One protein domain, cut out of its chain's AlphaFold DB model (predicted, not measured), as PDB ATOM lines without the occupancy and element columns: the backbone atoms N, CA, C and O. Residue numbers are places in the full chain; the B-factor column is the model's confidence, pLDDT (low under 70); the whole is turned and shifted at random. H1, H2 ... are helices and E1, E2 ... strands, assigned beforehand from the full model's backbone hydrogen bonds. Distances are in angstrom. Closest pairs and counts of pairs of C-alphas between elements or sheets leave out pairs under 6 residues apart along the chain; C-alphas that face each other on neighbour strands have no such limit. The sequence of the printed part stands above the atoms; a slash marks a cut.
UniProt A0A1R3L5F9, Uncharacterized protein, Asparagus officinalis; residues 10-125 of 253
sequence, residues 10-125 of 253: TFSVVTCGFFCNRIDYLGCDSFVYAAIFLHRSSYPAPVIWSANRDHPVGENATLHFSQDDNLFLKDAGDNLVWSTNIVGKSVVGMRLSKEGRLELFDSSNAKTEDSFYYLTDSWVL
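What this domain is: This is residues 10 to 125 of the 253 residues of an uncharacterized protein of Asparagus officinalis (UniProt A0A1R3L5F9). With little regular structure, three small antiparallel sheets, E1-E2-E3, E4-E5-E6 and E7-E8, make a flat triangle, with H1 packing on E8. Eight named strands, then one named helix, hold 44 of 116 printed residues. Mostly strand and compact, with radius of gyration of the C-alphas 14.8 A, it spans 44 by 40 by 18 A.

How they stand to each other: E1, residues 13 to 20, E2, 31 to 38, and E3, 47 to 50, form a meander of antiparallel hairpins; N 17 and O 34 are 3.0 A apart. E7, 93 to 96, and E8, 102 to 105, form a hairpin, with N 95 and O 103 2.8 A apart. The closest C-alphas of E1 and E7, 14 and 96, are 7.7 A apart. H1, 113 to 116, is closest to E8 at C-alphas 115 and 104, 5.5 A.

Where its parts are: E4, 62 to 65, E5, 71 to 74, and E6, 80 to 83, form another meander. E1, 17.9 A long, begins at C-alpha 13 (345.521, 132.649, 309.423); H1 ends at C-alpha 116 (346.003, 150.980, 316.639).

The domain as a whole: The printed part has no cut. The link E3 to E4 is long. In the model, 50 printed residues have pLDDT under 70, among them residues 112 to 125.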
ATOM      1  N   THR A  10     337.812 129.471 312.004       43.09
ATOM      2  CA  THR A  10     338.642 128.541 312.798       43.09
ATOM      3  C   THR A  10     339.873 127.961 312.069       43.09
ATOM      4  O   THR A  10     340.681 127.281 312.691       43.09
ATOM      5  N   PHE A  11     340.043 128.257 310.774       47.72
ATOM      6  CA  PHE A  11     341.174 127.885 309.920       47.72
ATOM      7  C   PHE A  11     341.762 129.037 309.083       47.72
ATOM      8  O   PHE A  11     342.525 128.773 308.156       47.72
ATOM      9  N   SER A  12     341.386 130.295 309.331       53.16
ATOM     10  CA  SER A  12     342.011 131.434 308.647       53.16
ATOM     11  C   SER A  12     343.168 131.953 309.475       53.16
ATOM     12  O   SER A  12     343.069 132.078 310.692       53.16
ATOM     13  N   VAL A  13     344.273 132.224 308.798       64.88
ATOM     14  CA  VAL A  13     345.521 132.649 309.423       64.88
ATOM     15  C   VAL A  13     345.782 134.067 308.943       64.88
ATOM     16  O   VAL A  13     345.863 134.286 307.735       64.88
ATOM     17  N   VAL A  14     345.883 135.038 309.855       70.94
ATOM     18  CA  VAL A  14     346.541 136.297 309.484       70.94
ATOM     19  C   VAL A  14     348.029 136.013 309.411       70.94
ATOM     20  O   VAL A  14     348.583 135.310 310.253       70.94
ATOM     21  N   THR A  15     348.675 136.535 308.386       75.44
ATOM     22  CA  THR A  15     350.131 136.554 308.300       75.44
ATOM     23  C   THR A  15     350.565 137.936 307.849       75.44
ATOM     24  O   THR A  15     349.792 138.654 307.213       75.44
ATOM     25  N   CYS A  16     351.792 138.313 308.181       81.81
ATOM     26  CA  CYS A  16     352.392 139.549 307.719       81.81
ATOM     27  C   CYS A  16     353.744 139.277 307.069       81.81
ATOM     28  O   CYS A  16     354.461 138.355 307.458       81.81
ATOM     29  N   GLY A  17     354.087 140.080 306.070       85.25
ATOM     30  CA  GLY A  17     355.296 139.894 305.284       85.25
ATOM     31  C   GLY A  17     355.276 140.716 304.005       85.25
ATOM     32  O   GLY A  17     354.378 141.527 303.785       85.25
ATOM     33  N   PHE A  18     356.276 140.482 303.161       88.19
ATOM     34  CA  PHE A  18     356.323 141.036 301.815       88.19
ATOM     35  C   PHE A  18     355.432 140.216 300.885       88.19
ATOM     36  O   PHE A  18     355.630 139.011 300.722       88.19
ATOM     37  N   PHE A  19     354.457 140.879 300.272       84.19
ATOM     38  CA  PHE A  19     353.538 140.285 299.313       84.19
ATOM     39  C   PHE A  19     353.688 140.941 297.952       84.19
ATOM     40  O   PHE A  19     353.824 142.160 297.846       84.19
ATOM     41  N   CYS A  20     353.638 140.112 296.914       81.06
ATOM     42  CA  CYS A  20     353.631 140.587 295.547       81.06
ATOM     43  C   CYS A  20     352.273 141.188 295.187       81.06
ATOM     44  O   CYS A  20     351.242 140.552 295.413       81.06
ATOM     45  N   ASN A  21     352.284 142.373 294.580       61.44
ATOM     46  CA  ASN A  21     351.066 143.024 294.091       61.44
ATOM     47  C   ASN A  21     350.655 142.549 292.677       61.44
ATOM     48  O   ASN A  21     349.560 142.859 292.224       61.44
ATOM     49  N   ARG A  22     351.502 141.792 291.957       62.84
ATOM     50  CA  ARG A  22     351.177 141.247 290.625       62.84
ATOM     51  C   ARG A  22     351.171 139.721 290.601       62.84
ATOM     52  O   ARG A  22     351.932 139.066 291.302       62.84
ATOM     53  N   ILE A  23     350.275 139.166 289.786       56.00
ATOM     54  CA  ILE A  23     350.135 137.721 289.551       56.00
ATOM     55  C   ILE A  23     350.329 137.450 288.052       56.00
ATOM     56  O   ILE A  23     349.478 136.857 287.391       56.00
ATOM     57  N   ASP A  24     351.415 137.948 287.473       56.16
ATOM     58  CA  ASP A  24     351.883 137.556 286.148       56.16
ATOM     59  C   ASP A  24     352.986 136.491 286.255       56.16
ATOM     60  O   ASP A  24     353.768 136.443 287.201       56.16
ATOM     61  N   TYR A  25     353.046 135.586 285.273       57.19
ATOM     62  CA  TYR A  25     353.986 134.452 285.238       57.19
ATOM     63  C   TYR A  25     355.468 134.860 285.088       57.19
ATOM     64  O   TYR A  25     356.327 133.995 284.930       57.19
ATOM     65  N   LEU A  26     355.765 136.161 285.093       64.56
ATOM     66  CA  LEU A  26     357.070 136.740 284.770       64.56
ATOM     67  C   LEU A  26     357.950 137.017 285.999       64.56
ATOM     68  O   LEU A  26     359.094 137.420 285.827       64.56
ATOM     69  N   GLY A  27     357.462 136.735 287.209       66.94
ATOM     70  CA  GLY A  27     358.172 137.029 288.456       66.94
ATOM     71  C   GLY A  27     357.568 138.226 289.184       66.94
ATOM     72  O   GLY A  27     356.585 138.806 288.729       66.94
ATOM     73  N   CYS A  28     358.118 138.558 290.351       75.88
ATOM     74  CA  CYS A  28     357.638 139.672 291.154       75.88
ATOM     75  C   CYS A  28     358.763 140.650 291.475       75.88
ATOM     76  O   CYS A  28     359.631 140.329 292.277       75.88
ATOM     77  N   ASP A  29     358.661 141.864 290.942       83.12
ATOM     78  CA  ASP A  29     359.655 142.923 291.173       83.12
ATOM     79  C   ASP A  29     359.106 144.045 292.075       83.12
ATOM     80  O   ASP A  29     359.736 145.084 292.255       83.12
ATOM     81  N   SER A  30     357.891 143.873 292.606       86.00
ATOM     82  CA  SER A  30     357.153 144.908 293.332       86.00
ATOM     83  C   SER A  30     356.405 144.318 294.520       86.00
ATOM     84  O   SER A  30     355.372 143.655 294.370       86.00
ATOM     85  N   PHE A  31     356.883 144.652 295.712       87.12
ATOM     86  CA  PHE A  31     356.421 144.112 296.976       87.12
ATOM     87  C   PHE A  31     355.833 145.180 297.883       87.12
ATOM     88  O   PHE A  31     356.281 146.327 297.959       87.12
ATOM     89  N   VAL A  32     354.842 144.751 298.644       86.19
ATOM     90  CA  VAL A  32     354.225 145.534 299.700       86.19
ATOM     91  C   VAL A  32     354.368 144.762 301.002       86.19
ATOM     92  O   VAL A  32     354.019 143.584 301.065       86.19
ATOM     93  N   TYR A  33     354.868 145.414 302.051       86.25
ATOM     94  CA  TYR A  33     354.814 144.857 303.394       86.25
ATOM     95  C   TYR A  33     353.394 145.022 303.933       86.25
ATOM     96  O   TYR A  33     352.913 146.143 304.121       86.25
ATOM     97  N   ALA A  34     352.702 143.906 304.128       80.44
ATOM     98  CA  ALA A  34     351.293 143.900 304.484       80.44
ATOM     99  C   ALA A  34     350.957 142.791 305.477       80.44
ATOM    100  O   ALA A  34     351.683 141.808 305.606       80.44
ATOM    101  N   ALA A  35     349.828 142.954 306.160       77.75
ATOM    102  CA  ALA A  35     349.138 141.884 306.865       77.75
ATOM    103  C   ALA A  35     347.929 141.445 306.030       77.75
ATOM    104  O   ALA A  35     347.114 142.283 305.627       77.75
ATOM    105  N   ILE A  36     347.810 140.145 305.766       73.06
ATOM    106  CA  ILE A  36     346.768 139.568 304.908       73.06
ATOM    107  C   ILE A  36     346.009 138.449 305.614       73.06
ATOM    108  O   ILE A  36     346.562 137.743 306.462       73.06
ATOM    109  N   PHE A  37     344.759 138.231 305.208       70.38
ATOM    110  CA  PHE A  37     344.007 137.033 305.576       70.38
ATOM    111  C   PHE A  37     344.309 135.885 304.607       70.38
ATOM    112  O   PHE A  37     343.921 135.931 303.438       70.38
ATOM    113  N   LEU A  38     344.915 134.804 305.100       63.78
ATOM    114  CA  LEU A  38     345.021 133.555 304.350       63.78
ATOM    115  C   LEU A  38     343.764 132.712 304.559       63.78
ATOM    116  O   LEU A  38     343.497 132.208 305.652       63.78
ATOM    117  N   HIS A  39     343.016 132.514 303.475       60.66
ATOM    118  CA  HIS A  39     341.907 131.572 303.408       60.66
ATOM    119  C   HIS A  39     342.025 130.736 302.128       60.66
ATOM    120  O   HIS A  39     342.220 131.295 301.052       60.66
ATOM    121  N   ARG A  40     341.868 129.402 302.222       50.31
ATOM    122  CA  ARG A  40     342.092 128.455 301.100       50.31
ATOM    123  C   ARG A  40     341.311 128.779 299.815       50.31
ATOM    124  O   ARG A  40     341.694 128.308 298.751       50.31
ATOM    125  N   SER A  41     340.242 129.567 299.908       50.44
ATOM    126  CA  SER A  41     339.342 129.897 298.791       50.44
ATOM    127  C   SER A  41     339.432 131.358 298.314       50.44
ATOM    128  O   SER A  41     338.754 131.729 297.343       50.44
ATOM    129  N   SER A  42     340.235 132.190 298.987       51.88
ATOM    130  CA  SER A  42     340.327 133.635 298.747       51.88
ATOM    131  C   SER A  42     341.623 133.968 298.019       51.88
ATOM    132  O   SER A  42     342.669 134.135 298.636       51.88
ATOM    133  N   TYR A  43     341.527 134.053 296.695       53.31
ATOM    134  CA  TYR A  43     342.551 134.645 295.844       53.31
ATOM    135  C   TYR A  43     341.935 135.837 295.096       53.31
ATOM    136  O   TYR A  43     340.884 135.643 294.469       53.31
ATOM    137  N   PRO A  44     342.548 137.035 295.170       58.25
ATOM    138  CA  PRO A  44     343.719 137.373 295.990       58.25
ATOM    139  C   PRO A  44     343.371 137.404 297.493       58.25
ATOM    140  O   PRO A  44     342.205 137.551 297.872       58.25
ATOM    141  N   ALA A  45     344.375 137.215 298.352       64.44
ATOM    142  CA  ALA A  45     344.190 137.294 299.798       64.44
ATOM    143  C   ALA A  45     343.832 138.739 300.201       64.44
ATOM    144  O   ALA A  45     344.530 139.663 299.779       64.44
ATOM    145  N   PRO A  46     342.774 138.972 300.999       64.69
ATOM    146  CA  PRO A  46     342.413 140.322 301.421       64.69
ATOM    147  C   PRO A  46     343.525 140.964 302.255       64.69
ATOM    148  O   PRO A  46     343.981 140.373 303.240       64.69
ATOM    149  N   VAL A  47     343.922 142.185 301.885       69.00
ATOM    150  CA  VAL A  47     344.864 143.010 302.652       69.00
ATOM    151  C   VAL A  47     344.127 143.715 303.785       69.00
ATOM    152  O   VAL A  47     343.145 144.425 303.576       69.00
ATOM    153  N   ILE A  48     344.618 143.511 305.001       68.69
ATOM    154  CA  ILE A  48     344.081 144.105 306.231       68.69
ATOM    155  C   ILE A  48     344.793 145.428 306.501       68.69
ATOM    156  O   ILE A  48     344.183 146.425 306.881       68.69
ATOM    157  N   TRP A  49     346.103 145.431 306.274       75.69
ATOM    158  CA  TRP A  49     346.965 146.581 306.472       75.69
ATOM    159  C   TRP A  49     348.184 146.504 305.555       75.69
ATOM    160  O   TRP A  49     348.652 145.409 305.245       75.69
ATOM    161  N   SER A  50     348.720 147.662 305.173       78.06
ATOM    162  CA  SER A  50     349.969 147.792 304.434       78.06
ATOM    163  C   SER A  50     350.785 148.992 304.919       78.06
ATOM    164  O   SER A  50     350.233 150.067 305.144       78.06
ATOM    165  N   ALA A  51     352.106 148.815 305.015       80.25
ATOM    166  CA  ALA A  51     353.050 149.898 305.287       80.25
ATOM    167  C   ALA A  51     353.211 150.831 304.079       80.25
ATOM    168  O   ALA A  51     353.168 152.050 304.196       80.25
ATOM    169  N   ASN A  52     353.407 150.251 302.896       83.38
ATOM    170  CA  ASN A  52     353.938 150.950 301.728       83.38
ATOM    171  C   ASN A  52     353.113 150.716 300.459       83.38
ATOM    172  O   ASN A  52     353.653 150.679 299.359       83.38
ATOM    173  N   ARG A  53     351.793 150.565 300.598       76.88
ATOM    174  CA  ARG A  53     350.868 150.353 299.471       76.88
ATOM    175  C   ARG A  53     350.989 151.380 298.341       76.88
ATOM    176  O   ARG A  53     350.798 151.018 297.188       76.88
ATOM    177  N   ASP A  54     351.312 152.630 298.674       74.94
ATOM    178  CA  ASP A  54     351.458 153.722 297.700       74.94
ATOM    179  C   ASP A  54     352.893 153.824 297.145       74.94
ATOM    180  O   ASP A  54     353.123 154.490 296.141       74.94
ATOM    181  N   HIS A  55     353.855 153.152 297.789       83.25
ATOM    182  CA  HIS A  55     355.271 153.139 297.413       83.25
ATOM    183  C   HIS A  55     355.836 151.705 297.516       83.25
ATOM    184  O   HIS A  55     356.575 151.392 298.459       83.25
ATOM    185  N   PRO A  56     355.457 150.793 296.597       87.06
ATOM    186  CA  PRO A  56     355.973 149.428 296.585       87.06
ATOM    187  C   PRO A  56     357.500 149.394 296.478       87.06
ATOM    188  O   PRO A  56     358.112 150.263 295.859       87.06
ATOM    189  N   VAL A  57     358.110 148.373 297.070       91.38
ATOM    190  CA  VAL A  57     359.567 148.190 297.097       91.38
ATOM    191  C   VAL A  57     359.995 147.029 296.208       91.38
ATOM    192  O   VAL A  57     359.223 146.097 295.992       91.38
ATOM    193  N   GLY A  58     361.222 147.082 295.697       90.19
ATOM    194  CA  GLY A  58     361.817 145.983 294.936       90.19
ATOM    195  C   GLY A  58     362.349 144.852 295.819       90.19
ATOM    196  O   GLY A  58     362.225 144.874 297.047       90.19
ATOM    197  N   GLU A  59     362.978 143.866 295.180       88.94
ATOM    198  CA  GLU A  59     363.734 142.821 295.875       88.94
ATOM    199  C   GLU A  59     364.811 143.421 296.798       88.94
ATOM    200  O   GLU A  59     365.308 144.518 296.557       88.94
ATOM    201  N   ASN A  60     365.192 142.691 297.851       90.75
ATOM    202  CA  ASN A  60     366.168 143.106 298.875       90.75
ATOM    203  C   ASN A  60     365.755 144.291 299.764       90.75
ATOM    204  O   ASN A  60     366.569 144.776 300.549       90.75
ATOM    205  N   ALA A  61     364.498 144.728 299.704       92.50
ATOM    206  CA  ALA A  61     363.952 145.634 300.705       92.50
ATOM    207  C   ALA A  61     363.989 145.011 302.109       92.50
ATOM    208  O   ALA A  61     363.806 143.802 302.281       92.50
ATOM    209  N   THR A  62     364.193 145.844 303.127       91.75
ATOM    210  CA  THR A  62     364.351 145.379 304.508       91.75
ATOM    211  C   THR A  62     363.397 146.080 305.457       91.75
ATOM    212  O   THR A  62     363.148 147.284 305.370       91.75
ATOM    213  N   LEU A  63     362.880 145.302 306.405       88.62
ATOM    214  CA  LEU A  63     362.139 145.804 307.551       88.62
ATOM    215  C   LEU A  63     363.016 145.635 308.795       88.62
ATOM    216  O   LEU A  63     363.434 144.516 309.095       88.62
ATOM    217  N   HIS A  64     363.307 146.722 309.506       85.88
ATOM    218  CA  HIS A  64     364.160 146.678 310.696       85.88
ATOM    219  C   HIS A  64     363.714 147.680 311.762       85.88
ATOM    220  O   HIS A  64     363.121 148.718 311.463       85.88
ATOM    221  N   PHE A  65     364.023 147.352 313.015       81.31
ATOM    222  CA  PHE A  65     363.866 148.260 314.144       81.31
ATOM    223  C   PHE A  65     365.091 149.174 314.242       81.31
ATOM    224  O   PHE A  65     366.229 148.722 314.102       81.31
ATOM    225  N   SER A  66     364.848 150.463 314.452       73.75
ATOM    226  CA  SER A  66     365.875 151.473 314.701       73.75
ATOM    227  C   SER A  66     366.323 151.478 316.160       73.75
ATOM    228  O   SER A  66     365.609 150.996 317.032       73.75
ATOM    229  N   GLN A  67     367.469 152.105 316.427       66.56
ATOM    230  CA  GLN A  67     367.919 152.432 317.786       66.56
ATOM    231  C   GLN A  67     367.025 153.474 318.470       66.56
ATOM    232  O   GLN A  67     366.913 153.461 319.688       66.56
ATOM    233  N   ASP A  68     366.342 154.317 317.689       67.00
ATOM    234  CA  ASP A  68     365.308 155.242 318.184       67.00
ATOM    235  C   ASP A  68     363.938 154.559 318.296       67.00
ATOM    236  O   ASP A  68     362.892 155.207 318.211       67.00
ATOM    237  N   ASP A  69     363.961 153.229 318.391       67.25
ATOM    238  CA  ASP A  69     362.822 152.383 318.676       67.25
ATOM    239  C   ASP A  69     361.609 152.617 317.753       67.25
ATOM    240  O   ASP A  69     360.448 152.653 318.163       67.25
ATOM    241  N   ASN A  70     361.897 152.789 316.467       72.81
ATOM    242  CA  ASN A  70     360.912 152.892 315.400       72.81
ATOM    243  C   ASN A  70     361.056 151.723 314.431       72.81
ATOM    244  O   ASN A  70     362.151 151.199 314.235       72.81
ATOM    245  N   LEU A  71     359.957 151.335 313.786       80.44
ATOM    246  CA  LEU A  71     359.987 150.351 312.712       80.44
ATOM    247  C   LEU A  71     360.136 151.077 311.376       80.44
ATOM    248  O   LEU A  71     359.301 151.917 311.032       80.44
ATOM    249  N   PHE A  72     361.180 150.733 310.626       86.00
ATOM    250  CA  PHE A  72     361.455 151.281 309.304       86.00
ATOM    251  C   PHE A  72     361.353 150.215 308.226       86.00
ATOM    252  O   PHE A  72     361.838 149.093 308.379       86.00
ATOM    253  N   LEU A  73     360.769 150.617 307.101       88.56
ATOM    254  CA  LEU A  73     360.875 149.925 305.832       88.56
ATOM    255  C   LEU A  73     361.822 150.713 304.927       88.56
ATOM    256  O   LEU A  73     361.578 151.894 304.658       88.56
ATOM    257  N   LYS A  74     362.870 150.047 304.446       91.06
ATOM    258  CA  LYS A  74     363.819 150.594 303.473       91.06
ATOM    259  C   LYS A  74     363.815 149.799 302.178       91.06
ATOM    260  O   LYS A  74     363.554 148.595 302.186       91.06
ATOM    261  N   ASP A  75     364.113 150.481 301.079       91.50
ATOM    262  CA  ASP A  75     364.388 149.834 299.799       91.50
ATOM    263  C   ASP A  75     365.789 149.183 299.777       91.50
ATOM    264  O   ASP A  75     366.537 149.230 300.755       91.50
ATOM    265  N   ALA A  76     366.151 148.562 298.651       90.62
ATOM    266  CA  ALA A  76     367.455 147.922 298.467       90.62
ATOM    267  C   ALA A  76     368.648 148.897 298.493       90.62
ATOM    268  O   ALA A  76     369.788 148.468 298.643       90.62
ATOM    269  N   GLY A  77     368.395 150.196 298.308       91.75
ATOM    270  CA  GLY A  77     369.389 151.263 298.360       91.75
ATOM    271  C   GLY A  77     369.480 151.936 299.731       91.75
ATOM    272  O   GLY A  77     370.060 153.014 299.819       91.75
ATOM    273  N   ASP A  78     368.897 151.334 300.775       88.62
ATOM    274  CA  ASP A  78     368.801 151.886 302.130       88.62
ATOM    275  C   ASP A  78     368.002 153.203 302.243       88.62
ATOM    276  O   ASP A  78     368.046 153.881 303.279       88.62
ATOM    277  N   ASN A  79     367.206 153.559 301.231       90.69
ATOM    278  CA  ASN A  79     366.335 154.729 301.305       90.69
ATOM    279  C   ASN A  79     365.096 154.412 302.146       90.69
ATOM    280  O   ASN A  79     364.493 153.345 302.020       90.69
ATOM    281  N   LEU A  80     364.688 155.359 302.995       88.12
ATOM    282  CA  LEU A  80     363.489 155.226 303.818       88.12
ATOM    283  C   LEU A  80     362.225 155.296 302.952       88.12
ATOM    284  O   LEU A  80     361.985 156.296 302.282       88.12
ATOM    285  N   VAL A  81     361.393 154.257 303.032       88.50
ATOM    286  CA  VAL A  81     360.118 154.154 302.305       88.50
ATOM    287  C   VAL A  81     358.933 154.382 303.236       88.50
ATOM    288  O   VAL A  81     357.986 155.084 302.887       88.50
ATOM    289  N   TRP A  82     358.968 153.790 304.431       85.94
ATOM    290  CA  TRP A  82     357.907 153.946 305.423       85.94
ATOM    291  C   TRP A  82     358.447 153.825 306.849       85.94
ATOM    292  O   TRP A  82     359.430 153.127 307.097       85.94
ATOM    293  N   SER A  83     357.779 154.482 307.795       80.81
ATOM    294  CA  SER A  83     358.077 154.380 309.222       80.81
ATOM    295  C   SER A  83     356.812 154.423 310.064       80.81
ATOM    296  O   SER A  83     355.863 155.113 309.693       80.81
ATOM    297  N   THR A  84     356.852 153.825 311.253       73.31
ATOM    298  CA  THR A  84     355.785 153.977 312.255       73.31
ATOM    299  C   THR A  84     355.609 155.410 312.767       73.31
ATOM    300  O   THR A  84     354.529 155.735 313.244       73.31
ATOM    301  N   ASN A  85     356.642 156.261 312.659       67.88
ATOM    302  CA  ASN A  85     356.659 157.652 313.140       67.88
ATOM    303  C   ASN A  85     356.165 157.803 314.593       67.88
ATOM    304  O   ASN A  85     355.404 158.710 314.934       67.88
ATOM    305  N   ILE A  86     356.569 156.869 315.451       64.62
ATOM    306  CA  ILE A  86     356.211 156.873 316.862       64.62
ATOM    307  C   ILE A  86     357.269 157.706 317.584       64.62
ATOM    308  O   ILE A  86     358.430 157.316 317.699       64.62
ATOM    309  N   VAL A  87     356.872 158.895 318.032       62.72
ATOM    310  CA  VAL A  87     357.752 159.828 318.742       62.72
ATOM    311  C   VAL A  87     357.634 159.583 320.245       62.72
ATOM    312  O   VAL A  87     356.542 159.637 320.805       62.72
ATOM    313  N   GLY A  88     358.764 159.330 320.910       62.00
ATOM    314  CA  GLY A  88     358.829 159.213 322.372       62.00
ATOM    315  C   GLY A  88     358.332 157.886 322.957       62.00
ATOM    316  O   GLY A  88     358.174 157.799 324.174       62.00
ATOM    317  N   LYS A  89     358.097 156.853 322.135       63.25
ATOM    318  CA  LYS A  89     357.850 155.482 322.612       63.25
ATOM    319  C   LYS A  89     358.857 154.523 322.002       63.25
ATOM    320  O   LYS A  89     359.295 154.726 320.876       63.25
ATOM    321  N   SER A  90     359.165 153.478 322.764       72.75
ATOM    322  CA  SER A  90     360.079 152.433 322.342       72.75
ATOM    323  C   SER A  90     359.308 151.339 321.593       72.75
ATOM    324  O   SER A  90     358.449 150.723 322.198       72.75
ATOM    325  N   VAL A  91     359.512 151.092 320.301       75.25
ATOM    326  CA  VAL A  91     359.070 149.875 319.608       75.25
ATOM    327  C   VAL A  91     360.253 148.937 319.396       75.25
ATOM    328  O   VAL A  91     361.097 149.163 318.531       75.25
ATOM    329  N   VAL A  92     360.267 147.831 320.137       79.12
ATOM    330  CA  VAL A  92     361.318 146.798 320.043       79.12
ATOM    331  C   VAL A  92     360.846 145.535 319.331       79.12
ATOM    332  O   VAL A  92     361.630 144.618 319.087       79.12
ATOM    333  N   GLY A  93     359.554 145.449 319.028       78.19
ATOM    334  CA  GLY A  93     359.025 144.282 318.359       78.19
ATOM    335  C   GLY A  93     357.591 144.427 317.885       78.19
ATOM    336  O   GLY A  93     356.870 145.379 318.190       78.19
ATOM    337  N   MET A  94     357.199 143.429 317.100       79.00
ATOM    338  CA  MET A  94     355.893 143.333 316.475       79.00
ATOM    339  C   MET A  94     355.351 141.916 316.636       79.00
ATOM    340  O   MET A  94     356.079 140.937 316.467       79.00
ATOM    341  N   ARG A  95     354.072 141.795 316.985       74.06
ATOM    342  CA  ARG A  95     353.394 140.513 317.181       74.06
ATOM    343  C   ARG A  95     352.030 140.537 316.526       74.06
ATOM    344  O   ARG A  95     351.298 141.512 316.629       74.06
ATOM    345  N   LEU A  96     351.656 139.415 315.931       71.12
ATOM    346  CA  LEU A  96     350.287 139.182 315.513       71.12
ATOM    347  C   LEU A  96     349.477 138.574 316.669       71.12
ATOM    348  O   LEU A  96     349.842 137.528 317.209       71.12
ATOM    349  N   SER A  97     348.393 139.233 317.072       65.50
ATOM    350  CA  SER A  97     347.507 138.748 318.130       65.50
ATOM    351  C   SER A  97     346.662 137.561 317.653       65.50
ATOM    352  O   SER A  97     346.461 137.351 316.456       65.50
ATOM    353  N   LYS A  98     346.094 136.802 318.599       56.97
ATOM    354  CA  LYS A  98     345.153 135.704 318.298       56.97
ATOM    355  C   LYS A  98     343.873 136.177 317.588       56.97
ATOM    356  O   LYS A  98     343.185 135.372 316.975       56.97
ATOM    357  N   GLU A  99     343.569 137.474 317.662       55.09
ATOM    358  CA  GLU A  99     342.469 138.120 316.940       55.09
ATOM    359  C   GLU A  99     342.883 138.627 315.545       55.09
ATOM    360  O   GLU A  99     342.081 139.255 314.864       55.09
ATOM    361  N   GLY A 100     344.123 138.384 315.106       57.44
ATOM    362  CA  GLY A 100     344.604 138.811 313.790       57.44
ATOM    363  C   GLY A 100     345.043 140.274 313.719       57.44
ATOM    364  O   GLY A 100     345.108 140.836 312.629       57.44
ATOM    365  N   ARG A 101     345.345 140.898 314.862       59.75
ATOM    366  CA  ARG A 101     345.788 142.298 314.931       59.75
ATOM    367  C   ARG A 101     347.303 142.384 314.980       59.75
ATOM    368  O   ARG A 101     347.930 141.630 315.720       59.75
ATOM    369  N   LEU A 102     347.883 143.315 314.231       67.19
ATOM    370  CA  LEU A 102     349.309 143.611 314.302       67.19
ATOM    371  C   LEU A 102     349.561 144.558 315.481       67.19
ATOM    372  O   LEU A 102     349.030 145.663 315.524       67.19
ATOM    373  N   GLU A 103     350.318 144.101 316.471       74.00
ATOM    374  CA  GLU A 103     350.600 144.823 317.709       74.00
ATOM    375  C   GLU A 103     352.080 145.194 317.761       74.00
ATOM    376  O   GLU A 103     352.939 144.340 317.538       74.00
ATOM    377  N   LEU A 104     352.370 146.447 318.104       77.31
ATOM    378  CA  LEU A 104     353.726 146.912 318.383       77.31
ATOM    379  C   LEU A 104     353.923 146.978 319.894       77.31
ATOM    380  O   LEU A 104     353.055 147.487 320.615       77.31
ATOM    381  N   PHE A 105     355.056 146.474 320.369       77.75
ATOM    382  CA  PHE A 105     355.374 146.438 321.791       77.75
ATOM    383  C   PHE A 105     356.726 147.070 322.092       77.75
ATOM    384  O   PHE A 105     357.631 147.083 321.253       77.75
ATOM    385  N   ASP A 106     356.823 147.595 323.306       76.88
ATOM    386  CA  ASP A 106     358.014 148.255 323.815       76.88
ATOM    387  C   ASP A 106     358.963 147.315 324.560       76.88
ATOM    388  O   ASP A 106     358.707 146.118 324.718       76.88
ATOM    389  N   SER A 107     360.091 147.863 325.007       79.94
ATOM    390  CA  SER A 107     361.106 147.144 325.783       79.94
ATOM    391  C   SER A 107     360.587 146.579 327.111       79.94
ATOM    392  O   SER A 107     361.154 145.613 327.621       79.94
ATOM    393  N   SER A 108     359.481 147.106 327.649       79.75
ATOM    394  CA  SER A 108     358.784 146.556 328.819       79.75
ATOM    395  C   SER A 108     357.775 145.459 328.456       79.75
ATOM    396  O   SER A 108     357.092 144.924 329.330       79.75
ATOM    397  N   ASN A 109     357.702 145.095 327.168       76.06
ATOM    398  CA  ASN A 109     356.710 144.201 326.579       76.06
ATOM    399  C   ASN A 109     355.271 144.730 326.737       76.06
ATOM    400  O   ASN A 109     354.301 143.970 326.636       76.06
ATOM    401  N   ALA A 110     355.122 146.033 326.992       73.06
ATOM    402  CA  ALA A 110     353.833 146.690 327.013       73.06
ATOM    403  C   ALA A 110     353.409 147.008 325.581       73.06
ATOM    404  O   ALA A 110     354.202 147.375 324.710       73.06
ATOM    405  N   LYS A 111     352.114 146.838 325.325       70.25
ATOM    406  CA  LYS A 111     351.525 147.194 324.042       70.25
ATOM    407  C   LYS A 111     351.520 148.712 323.908       70.25
ATOM    408  O   LYS A 111     350.937 149.404 324.738       70.25
ATOM    409  N   THR A 112     352.098 149.220 322.827       64.75
ATOM    410  CA  THR A 112     352.007 150.649 322.526       64.75
ATOM    411  C   THR A 112     350.567 150.981 322.123       64.75
ATOM    412  O   THR A 112     350.041 150.423 321.160       64.75
ATOM    413  N   GLU A 113     349.896 151.877 322.855       53.12
ATOM    414  CA  GLU A 113     348.515 152.299 322.539       53.12
ATOM    415  C   GLU A 113     348.373 152.878 321.118       53.12
ATOM    416  O   GLU A 113     347.285 152.840 320.545       53.12
ATOM    417  N   ASP A 114     349.482 153.328 320.520       50.81
ATOM    418  CA  ASP A 114     349.509 153.931 319.185       50.81
ATOM    419  C   ASP A 114     349.542 152.923 318.038       50.81
ATOM    420  O   ASP A 114     349.271 153.284 316.892       50.81
ATOM    421  N   SER A 115     349.806 151.647 318.337       49.94
ATOM    422  CA  SER A 115     349.770 150.569 317.343       49.94
ATOM    423  C   SER A 115     348.410 150.442 316.646       49.94
ATOM    424  O   SER A 115     348.336 149.909 315.547       49.94
ATOM    425  N   PHE A 116     347.338 150.979 317.233       47.75
ATOM    426  CA  PHE A 116     346.003 150.980 316.639       47.75
ATOM    427  C   PHE A 116     345.689 152.179 315.732       47.75
ATOM    428  O   PHE A 116     344.786 152.058 314.907       47.75
ATOM    429  N   TYR A 117     346.378 153.321 315.860       47.50
ATOM    430  CA  TYR A 117     345.993 154.545 315.131       47.50
ATOM    431  C   TYR A 117     346.548 154.604 313.706       47.50
ATOM    432  O   TYR A 117     345.936 155.203 312.829       47.50
ATOM    433  N   TYR A 118     347.686 153.953 313.454       45.62
ATOM    434  CA  TYR A 118     348.360 153.998 312.147       45.62
ATOM    435  C   TYR A 118     348.063 152.792 311.253       45.62
ATOM    436  O   TYR A 118     348.478 152.753 310.092       45.62
ATOM    437  N   LEU A 119     347.369 151.788 311.789       49.22
ATOM    438  CA  LEU A 119     347.167 150.513 311.125       49.22
ATOM    439  C   LEU A 119     345.682 150.309 310.866       49.22
ATOM    440  O   LEU A 119     344.992 149.778 311.729       49.22
ATOM    441  N   THR A 120     345.184 150.732 309.704       52.00
ATOM    442  CA  THR A 120     344.271 149.935 308.859       52.00
ATOM    443  C   THR A 120     343.669 150.781 307.746       52.00
ATOM    444  O   THR A 120     343.125 151.854 307.967       52.00
ATOM    445  N   ASP A 121     343.700 150.225 306.541       49.81
ATOM    446  CA  ASP A 121     342.815 150.643 305.461       49.81
ATOM    447  C   ASP A 121     341.523 149.808 305.449       49.81
ATOM    448  O   ASP A 121     340.664 150.048 304.617       49.81
ATOM    449  N   SER A 122     341.371 148.840 306.362       48.78
ATOM    450  CA  SER A 122     340.232 147.918 306.481       48.78
ATOM    451  C   SER A 122     339.701 147.897 307.918       48.78
ATOM    452  O   SER A 122     340.475 147.716 308.851       48.78
ATOM    453  N   TRP A 123     338.388 148.044 308.115       47.94
ATOM    454  CA  TRP A 123     337.786 148.028 309.455       47.94
ATOM    455  C   TRP A 123     337.663 146.594 309.992       47.94
ATOM    456  O   TRP A 123     337.107 145.721 309.327       47.94
ATOM    457  N   VAL A 124     338.155 146.342 311.202       47.25
ATOM    458  CA  VAL A 124     338.017 145.051 311.907       47.25
ATOM    459  C   VAL A 124     337.093 145.288 313.107       47.25
ATOM    460  O   VAL A 124     337.375 146.231 313.851       47.25
ATOM    461  N   LEU A 125     335.995 144.535 313.340       34.41
ATOM    462  CA  LEU A 125     335.165 144.899 314.508       34.41
ATOM    463  C   LEU A 125     335.894 144.624 315.838       34.41
ATOM    464  O   LEU A 125     336.814 143.812 315.964       34.41
TER     465      LEU A 125